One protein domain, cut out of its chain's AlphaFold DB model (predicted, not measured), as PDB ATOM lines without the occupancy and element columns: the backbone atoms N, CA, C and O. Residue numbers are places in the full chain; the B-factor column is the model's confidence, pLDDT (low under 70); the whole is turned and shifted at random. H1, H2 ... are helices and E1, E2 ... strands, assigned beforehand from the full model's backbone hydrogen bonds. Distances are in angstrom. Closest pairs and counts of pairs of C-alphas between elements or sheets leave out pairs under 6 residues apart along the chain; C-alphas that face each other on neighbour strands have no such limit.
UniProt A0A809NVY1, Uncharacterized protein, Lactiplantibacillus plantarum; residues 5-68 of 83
ATOM      1  N   LYS A   5     -11.980 -15.882  -4.021       93.94
ATOM      2  CA  LYS A   5     -10.523 -15.798  -4.015       93.94
ATOM      3  C   LYS A   5     -10.052 -14.583  -4.794       93.94
ATOM      4  O   LYS A   5     -10.532 -14.328  -5.896       93.94
ATOM      5  N   VAL A   6      -9.063 -13.882  -4.253       94.00
ATOM      6  CA  VAL A   6      -8.386 -12.787  -4.956       94.00
ATOM      7  C   VAL A   6      -7.511 -13.377  -6.056       94.00
ATOM      8  O   VAL A   6      -6.493 -14.021  -5.786       94.00
ATOM      9  N   ALA A   7      -7.910 -13.184  -7.307       92.94
ATOM     10  CA  ALA A   7      -7.156 -13.646  -8.464       92.94
ATOM     11  C   ALA A   7      -6.026 -12.680  -8.826       92.94
ATOM     12  O   ALA A   7      -4.940 -13.137  -9.199       92.94
ATOM     13  N   ASN A   8      -6.276 -11.374  -8.705       92.31
ATOM     14  CA  ASN A   8      -5.290 -10.313  -8.882       92.31
ATOM     15  C   ASN A   8      -5.783  -8.996  -8.258       92.31
ATOM     16  O   ASN A   8      -6.972  -8.874  -7.967       92.31
ATOM     17  N   HIS A   9      -4.895  -8.016  -8.111       91.44
ATOM     18  CA  HIS A   9      -5.256  -6.644  -7.764       91.44
ATOM     19  C   HIS A   9      -4.248  -5.643  -8.347       91.44
ATOM     20  O   HIS A   9      -3.109  -6.013  -8.641       91.44
ATOM     21  N   TRP A  10      -4.676  -4.404  -8.565       91.00
ATOM     22  CA  TRP A  10      -3.836  -3.298  -9.035       91.00
ATOM     23  C   TRP A  10      -4.429  -1.957  -8.600       91.00
ATOM     24  O   TRP A  10      -5.529  -1.909  -8.057       91.00
ATOM     25  N   PHE A  11      -3.704  -0.869  -8.837       87.62
ATOM     26  CA  PHE A  11      -4.199   0.487  -8.611       87.62
ATOM     27  C   PHE A  11      -4.515   1.159  -9.947       87.62
ATOM     28  O   PHE A  11      -3.919   0.811 -10.967       87.62
ATOM     29  N   ASN A  12      -5.457   2.100  -9.947       84.38
ATOM     30  CA  ASN A  12      -5.659   2.989 -11.093       84.38
ATOM     31  C   ASN A  12      -4.472   3.963 -11.256       84.38
ATOM     32  O   ASN A  12      -3.619   4.072 -10.375       84.38
ATOM     33  N   ASP A  13      -4.447   4.706 -12.363       82.69
ATOM     34  CA  ASP A  13      -3.342   5.622 -12.696       82.69
ATOM     35  C   ASP A  13      -3.117   6.716 -11.637       82.69
ATOM     36  O   ASP A  13      -1.980   7.106 -11.374       82.69
ATOM     37  N   SER A  14      -4.192   7.178 -10.990       84.50
ATOM     38  CA  SER A  14      -4.133   8.158  -9.898       84.50
ATOM     39  C   SER A  14      -3.660   7.562  -8.562       84.50
ATOM     40  O   SER A  14      -3.317   8.307  -7.646       84.50
ATOM     41  N   GLY A  15      -3.641   6.232  -8.423       84.62
ATOM     42  CA  GLY A  15      -3.241   5.519  -7.204       84.62
ATOM     43  C   GLY A  15      -4.226   5.620  -6.029       84.62
ATOM     44  O   GLY A  15      -3.937   5.134  -4.927       84.62
ATOM     45  N   ASP A  16      -5.382   6.243  -6.237       84.19
ATOM     46  CA  ASP A  16      -6.411   6.507  -5.231       84.19
ATOM     47  C   ASP A  16      -7.503   5.431  -5.180       84.19
ATOM     48  O   ASP A  16      -8.350   5.480  -4.295       84.19
ATOM     49  N   VAL A  17      -7.456   4.425  -6.058       85.25
ATOM     50  CA  VAL A  17      -8.371   3.275  -6.048       85.25
ATOM     51  C   VAL A  17      -7.592   1.968  -6.144       85.25
ATOM     52  O   VAL A  17      -6.691   1.835  -6.972       85.25
ATOM     53  N   GLU A  18      -7.960   0.977  -5.329       89.31
ATOM     54  CA  GLU A  18      -7.547  -0.418  -5.516       89.31
ATOM     55  C   GLU A  18      -8.610  -1.187  -6.299       89.31
ATOM     56  O   GLU A  18      -9.790  -1.147  -5.974       89.31
ATOM     57  N   ILE A  19      -8.195  -1.935  -7.310       88.25
ATOM     58  CA  ILE A  19      -9.065  -2.751  -8.147       88.25
ATOM     59  C   ILE A  19      -8.698  -4.208  -7.895       88.25
ATOM     60  O   ILE A  19      -7.596  -4.633  -8.233       88.25
ATOM     61  N   ALA A  20      -9.612  -4.983  -7.316       91.44
ATOM     62  CA  ALA A  20      -9.441  -6.408  -7.068       91.44
ATOM     63  C   ALA A  20     -10.268  -7.239  -8.052       91.44
ATOM     64  O   ALA A  20     -11.474  -7.049  -8.207       91.44
ATOM     65  N   LEU A  21      -9.631  -8.221  -8.683       91.31
ATOM     66  CA  LEU A  21     -10.306  -9.261  -9.448       91.31
ATOM     67  C   LEU A  21     -10.590 -10.443  -8.522       91.31
ATOM     68  O   LEU A  21      -9.659 -11.098  -8.041       91.31
ATOM     69  N   LEU A  22     -11.870 -10.740  -8.308       91.50
ATOM     70  CA  LEU A  22     -12.306 -11.863  -7.484       91.50
ATOM     71  C   LEU A  22     -12.855 -12.985  -8.361       91.50
ATOM     72  O   LEU A  22     -13.593 -12.746  -9.314       91.50
ATOM     73  N   VAL A  23     -12.519 -14.222  -8.010       90.56
ATOM     74  CA  VAL A  23     -13.069 -15.423  -8.646       90.56
ATOM     75  C   VAL A  23     -13.802 -16.269  -7.609       90.56
ATOM     76  O   VAL A  23     -13.367 -16.329  -6.454       90.56
ATOM     77  N   PRO A  24     -14.914 -16.915  -7.979       91.62
ATOM     78  CA  PRO A  24     -15.658 -17.752  -7.056       91.62
ATOM     79  C   PRO A  24     -14.881 -19.051  -6.797       91.62
ATOM     80  O   PRO A  24     -14.315 -19.651  -7.714       91.62
ATOM     81  N   LEU A  25     -14.821 -19.471  -5.533       90.31
ATOM     82  CA  LEU A  25     -14.231 -20.757  -5.136       90.31
ATOM     83  C   LEU A  25     -15.164 -21.918  -5.479       90.31
ATOM     84  O   LEU A  25     -14.711 -22.989  -5.882       90.31
ATOM     85  N   ASP A  26     -16.466 -21.682  -5.341       84.50
ATOM     86  CA  ASP A  26     -17.502 -22.587  -5.804       84.50
ATOM     87  C   ASP A  26     -17.931 -22.187  -7.220       84.50
ATOM     88  O   ASP A  26     -18.402 -21.075  -7.455       84.50
ATOM     89  N   LYS A  27     -17.784 -23.108  -8.176       73.88
ATOM     90  CA  LYS A  27     -18.163 -22.905  -9.583       73.88
ATOM     91  C   LYS A  27     -19.682 -22.806  -9.795       73.88
ATOM     92  O   LYS A  27     -20.114 -22.672 -10.935       73.88
ATOM     93  N   SER A  28     -20.484 -22.895  -8.733       78.88
ATOM     94  CA  SER A  28     -21.930 -22.660  -8.764       78.88
ATOM     95  C   SER A  28     -22.302 -21.207  -9.076       78.88
ATOM     96  O   SER A  28     -23.383 -20.957  -9.609       78.88
ATOM     97  N   ARG A  29     -21.410 -20.252  -8.780       75.19
ATOM     98  CA  ARG A  29     -21.569 -18.837  -9.128       75.19
ATOM     99  C   ARG A  29     -20.670 -18.481 -10.297       75.19
ATOM    100  O   ARG A  29     -19.486 -18.801 -10.292       75.19
ATOM    101  N   GLU A  30     -21.206 -17.732 -11.249       75.12
ATOM    102  CA  GLU A  30     -20.404 -17.103 -12.291       75.12
ATOM    103  C   GLU A  30     -20.101 -15.651 -11.898       75.12
ATOM    104  O   GLU A  30     -21.011 -14.877 -11.610       75.12
ATOM    105  N   LEU A  31     -18.819 -15.281 -11.865       75.19
ATOM    106  CA  LEU A  31     -18.377 -13.885 -11.859       75.19
ATOM    107  C   LEU A  31     -17.736 -13.627 -13.211       75.19
ATOM    108  O   LEU A  31     -16.766 -14.298 -13.571       75.19
ATOM    109  N   TRP A  32     -18.283 -12.689 -13.977       67.56
ATOM    110  CA  TRP A  32     -17.921 -12.476 -15.382       67.56
ATOM    111  C   TRP A  32     -16.647 -11.630 -15.501       67.56
ATOM    112  O   TRP A  32     -16.643 -10.574 -16.134       67.56
ATOM    113  N   ASN A  33     -15.561 -12.083 -14.867       70.38
ATOM    114  CA  ASN A  33     -14.358 -11.278 -14.631       70.38
ATOM    115  C   ASN A  33     -14.707  -9.939 -13.971       70.38
ATOM    116  O   ASN A  33     -14.289  -8.869 -14.423       70.38
ATOM    117  N   ASP A  34     -15.532 -10.019 -12.929       77.62
ATOM    118  CA  ASP A  34     -15.985  -8.842 -12.214       77.62
ATOM    119  C   ASP A  34     -14.849  -8.260 -11.358       77.62
ATOM    120  O   ASP A  34     -14.161  -8.964 -10.616       77.62
ATOM    121  N   LEU A  35     -14.668  -6.952 -11.476       84.81
ATOM    122  CA  LEU A  35     -13.720  -6.128 -10.751       84.81
ATOM    123  C   LEU A  35     -14.418  -5.440  -9.588       84.81
ATOM    124  O   LEU A  35     -15.482  -4.850  -9.771       84.81
ATOM    125  N   PHE A  36     -13.776  -5.458  -8.430       87.00
ATOM    126  CA  PHE A  36     -14.205  -4.780  -7.217       87.00
ATOM    127  C   PHE A  36     -13.265  -3.603  -6.964       87.00
ATOM    128  O   PHE A  36     -12.069  -3.791  -6.771       87.00
ATOM    129  N   TRP A  37     -13.800  -2.392  -7.035       86.50
ATOM    130  CA  TRP A  37     -13.044  -1.142  -6.949       86.50
ATOM    131  C   TRP A  37     -13.211  -0.557  -5.559       86.50
ATOM    132  O   TRP A  37     -14.346  -0.276  -5.205       86.50
ATOM    133  N   TYR A  38     -12.131  -0.352  -4.816       85.81
ATOM    134  CA  TYR A  38     -12.121   0.118  -3.434       85.81
ATOM    135  C   TYR A  38     -11.474   1.494  -3.313       85.81
ATOM    136  O   TYR A  38     -10.388   1.721  -3.850       85.81
ATOM    137  N   ASP A  39     -12.119   2.391  -2.566       82.06
ATOM    138  CA  ASP A  39     -11.579   3.719  -2.243       82.06
ATOM    139  C   ASP A  39     -10.209   3.630  -1.553       82.06
ATOM    140  O   ASP A  39      -9.976   2.778  -0.695       82.06
ATOM    141  N   GLY A  40      -9.314   4.557  -1.880       77.75
ATOM    142  CA  GLY A  40      -7.934   4.558  -1.416       77.75
ATOM    143  C   GLY A  40      -7.754   4.726   0.090       77.75
ATOM    144  O   GLY A  40      -6.701   4.323   0.597       77.75
ATOM    145  N   ASN A  41      -8.739   5.274   0.809       78.81
ATOM    146  CA  ASN A  41      -8.700   5.387   2.270       78.81
ATOM    147  C   ASN A  41      -9.161   4.101   2.965       78.81
ATOM    148  O   ASN A  41      -8.767   3.854   4.102       78.81
ATOM    149  N   ASN A  42      -9.970   3.280   2.288       74.56
ATOM    150  CA  ASN A  42     -10.586   2.071   2.844       74.56
ATOM    151  C   ASN A  42     -10.247   0.811   2.035       74.56
ATOM    152  O   ASN A  42     -11.018  -0.148   2.017       74.56
ATOM    153  N   ARG A  43      -9.107   0.815   1.338       85.25
ATOM    154  CA  ARG A  43      -8.726  -0.272   0.438       85.25
ATOM    155  C   ARG A  43      -8.226  -1.508   1.205       85.25
ATOM    156  O   ARG A  43      -7.463  -1.362   2.164       85.25
ATOM    157  N   PRO A  44      -8.635  -2.719   0.805       88.44
ATOM    158  CA  PRO A  44      -8.367  -3.927   1.575       88.44
ATOM    159  C   PRO A  44      -6.930  -4.463   1.469       88.44
ATOM    160  O   PRO A  44      -6.497  -5.192   2.363       88.44
ATOM    161  N   LEU A  45      -6.202  -4.151   0.390       91.19
ATOM    162  CA  LEU A  45      -4.843  -4.637   0.104       91.19
ATOM    163  C   LEU A  45      -4.695  -6.159   0.203       91.19
ATOM    164  O   LEU A  45      -3.655  -6.669   0.633       91.19
ATOM    165  N   TRP A  46      -5.733  -6.909  -0.170       92.62
ATOM    166  CA  TRP A  46      -5.689  -8.360  -0.050       92.62
ATOM    167  C   TRP A  46      -4.648  -8.955  -1.006       92.62
ATOM    168  O   TRP A  46      -4.744  -8.765  -2.221       92.62
ATOM    169  N   PRO A  47      -3.699  -9.762  -0.503       93.75
ATOM    170  CA  PRO A  47      -2.754 -10.452  -1.363       93.75
ATOM    171  C   PRO A  47      -3.453 -11.395  -2.344       93.75
ATOM    172  O   PRO A  47      -4.477 -12.016  -2.025       93.75
ATOM    173  N   ARG A  48      -2.840 -11.598  -3.512       94.81
ATOM    174  CA  ARG A  48      -3.260 -12.641  -4.452       94.81
ATOM    175  C   ARG A  48      -3.336 -13.997  -3.748       94.81
ATOM    176  O   ARG A  48      -2.400 -14.426  -3.081       94.81
ATOM    177  N   GLY A  49      -4.442 -14.698  -3.959       94.81
ATOM    178  CA  GLY A  49      -4.706 -16.006  -3.374       94.81
ATOM    179  C   GLY A  49      -5.477 -15.976  -2.058       94.81
ATOM    180  O   GLY A  49      -5.925 -17.039  -1.637       94.81
ATOM    181  N   THR A  50      -5.683 -14.799  -1.462       96.31
ATOM    182  CA  THR A  50      -6.524 -14.633  -0.269       96.31
ATOM    183  C   THR A  50      -7.927 -15.160  -0.535       96.31
ATOM    184  O   THR A  50      -8.544 -14.813  -1.543       96.31
ATOM    185  N   GLU A  51      -8.426 -15.988   0.376       95.50
ATOM    186  CA  GLU A  51      -9.788 -16.504   0.336       95.50
ATOM    187  C   GLU A  51     -10.702 -15.636   1.203       95.50
ATOM    188  O   GLU A  51     -10.417 -15.356   2.373       95.50
ATOM    189  N   LEU A  52     -11.827 -15.217   0.631       92.69
ATOM    190  CA  LEU A  52     -12.763 -14.255   1.202       92.69
ATOM    191  C   LEU A  52     -14.166 -14.854   1.293       92.69
ATOM    192  O   LEU A  52     -14.540 -15.767   0.552       92.69
ATOM    193  N   THR A  53     -14.938 -14.362   2.250       91.50
ATOM    194  CA  THR A  53     -16.393 -14.497   2.244       91.50
ATOM    195  C   THR A  53     -16.998 -13.330   1.466       91.50
ATOM    196  O   THR A  53     -16.371 -12.281   1.339       91.50
ATOM    197  N   ASP A  54     -18.238 -13.470   0.994       85.44
ATOM    198  CA  ASP A  54     -18.990 -12.326   0.464       85.44
ATOM    199  C   ASP A  54     -19.075 -11.189   1.484       85.44
ATOM    200  O   ASP A  54     -18.929 -10.026   1.133       85.44
ATOM    201  N   LYS A  55     -19.208 -11.519   2.771       86.62
ATOM    202  CA  LYS A  55     -19.218 -10.535   3.851       86.62
ATOM    203  C   LYS A  55     -17.910  -9.731   3.923       86.62
ATOM    204  O   LYS A  55     -17.986  -8.518   4.036       86.62
ATOM    205  N   ASP A  56     -16.748 -10.375   3.784       88.44
ATOM    206  CA  ASP A  56     -15.439  -9.692   3.799       88.44
ATOM    207  C   ASP A  56     -15.354  -8.641   2.670       88.44
ATOM    208  O   ASP A  56     -14.812  -7.551   2.846       88.44
ATOM    209  N   VAL A  57     -15.935  -8.965   1.510       86.19
ATOM    210  CA  VAL A  57     -16.010  -8.078   0.340       86.19
ATOM    211  C   VAL A  57     -16.972  -6.915   0.585       86.19
ATOM    212  O   VAL A  57     -16.634  -5.776   0.273       86.19
ATOM    213  N   LEU A  58     -18.143  -7.200   1.162       78.88
ATOM    214  CA  LEU A  58     -19.220  -6.236   1.404       78.88
ATOM    215  C   LEU A  58     -18.971  -5.293   2.591       78.88
ATOM    216  O   LEU A  58     -19.458  -4.168   2.574       78.88
ATOM    217  N   GLU A  59     -18.244  -5.727   3.624       79.94
ATOM    218  CA  GLU A  59     -17.904  -4.889   4.789       79.94
ATOM    219  C   GLU A  59     -16.861  -3.816   4.465       79.94
ATOM    220  O   GLU A  59     -16.654  -2.892   5.249       79.94
ATOM    221  N   THR A  60     -16.215  -3.895   3.303       76.50
ATOM    222  CA  THR A  60     -15.307  -2.839   2.866       76.50
ATOM    223  C   THR A  60     -16.148  -1.660   2.373       76.50
ATOM    224  O   THR A  60     -16.665  -1.676   1.260       76.50
ATOM    225  N   HIS A  61     -16.300  -0.655   3.243       62.09
ATOM    226  CA  HIS A  61     -17.336   0.393   3.240       62.09
ATOM    227  C   HIS A  61     -17.495   1.239   1.960       62.09
ATOM    228  O   HIS A  61     -18.423   2.045   1.885       62.09
ATOM    229  N   CYS A  62     -16.621   1.087   0.967       74.25
ATOM    230  CA  CYS A  62     -16.664   1.794  -0.308       74.25
ATOM    231  C   CYS A  62     -16.152   0.863  -1.408       74.25
ATOM    232  O   CYS A  62     -14.938   0.792  -1.621       74.25
ATOM    233  N   TYR A  63     -17.057   0.156  -2.096       76.62
ATOM    234  CA  TYR A  63     -16.695  -0.642  -3.259       76.62
ATOM    235  C   TYR A  63     -17.719  -0.624  -4.407       76.62
ATOM    236  O   TYR A  63     -18.926  -0.483  -4.205       76.62
ATOM    237  N   LYS A  64     -17.239  -0.833  -5.641       78.56
ATOM    238  CA  LYS A  64     -18.077  -1.005  -6.843       78.56
ATOM    239  C   LYS A  64     -17.728  -2.278  -7.607       78.56
ATOM    240  O   LYS A  64     -16.561  -2.483  -7.928       78.56
ATOM    241  N   GLN A  65     -18.734  -3.075  -7.973       77.62
ATOM    242  CA  GLN A  65     -18.573  -4.204  -8.897       77.62
ATOM    243  C   GLN A  65     -18.748  -3.747 -10.357       77.62
ATOM    244  O   GLN A  65     -19.710  -3.051 -10.692       77.62
ATOM    245  N   ARG A  66     -17.829  -4.134 -11.246       74.88
ATOM    246  CA  ARG A  66     -17.854  -3.830 -12.691       74.88
ATOM    247  C   ARG A  66     -17.388  -5.030 -13.501       74.88
ATOM    248  O   ARG A  66     -16.585  -5.801 -13.011       74.88
ATOM    249  N   LYS A  67     -17.793  -5.139 -14.765       77.62
ATOM    250  CA  LYS A  67     -17.174  -6.101 -15.689       77.62
ATOM    251  C   LYS A  67     -15.870  -5.516 -16.232       77.62
ATOM    252  O   LYS A  67     -15.791  -4.310 -16.462       77.62
ATOM    253  N   MET A  68     -14.871  -6.354 -16.505       71.81
ATOM    254  CA  MET A  68     -13.611  -5.913 -17.131       71.81
ATOM    255  C   MET A  68     -13.835  -5.130 -18.444       71.81
ATOM    256  O   MET A  68     -13.079  -4.222 -18.764       71.81
TER     257      MET A  68
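What this domain is: This is residues 5 to 68 of the 83 residues of an uncharacterized protein of Lactiplantibacillus plantarum (UniProt A0A809NVY1). One strongly twisted sheet of four strands makes the body, with a long loop, residues 40 to 53, swinging over one of its faces and short H1 grazing it. The links E1 to E2 and E2 to E3 reach out at opposite ends of the longest axis. The printed part has 64 residues, in the order E1, E2, E3, H1, E4; the sheet runs E1, E2, E3, E4, antiparallel throughout. The class is mostly strand, though under half of the residues are in named elements; the whole is compact, with a radius of gyration of the C-alphas of 11.1 A, and elongated, spanning 35 by 22 by 18 A.

Where its parts are: Find C-alpha 5 at (-10.523, -15.798, -4.015), where E1, residues 5 to 11, begins its 18.1 A. E2, residues 17 to 24, covers 22.3 A, and E3, residues 34 to 39, covers 16.6 A. Next come H1, residues 54 to 58, 6.2 A, and E4, residues 63 to 67, 13.6 A, ending at C-alpha 67, (-17.174, -6.101, -15.689).

How they stand to each other: E1, E2 and E3 form a meander, each strand the antiparallel neighbour of the one before. In the hairpin E1 and E2, at 162 degrees, look for N 7 and O 21, 2.8 A apart. In the hairpin E2 and E3, at 146 degrees, N 38 and O 18 are 2.7 A apart. E3 and E4 are antiparallel at 151 degrees, with N 35 and O 66 at 2.7 A. The edge strands E1 and E4 are apart. H1 only grazes the sheet, with residues 54 to 58; its O i to N i+4 pair is within hydrogen-bond range.

The domain as a whole: The two C-alphas farthest apart, those of Ser 14 and Ser 28, are 35.6 A from each other. The printed part has no cut, and the link E3 to H1 is long. Mean pLDDT of the printed part is 84.4; residues 32 and 61 are under 70.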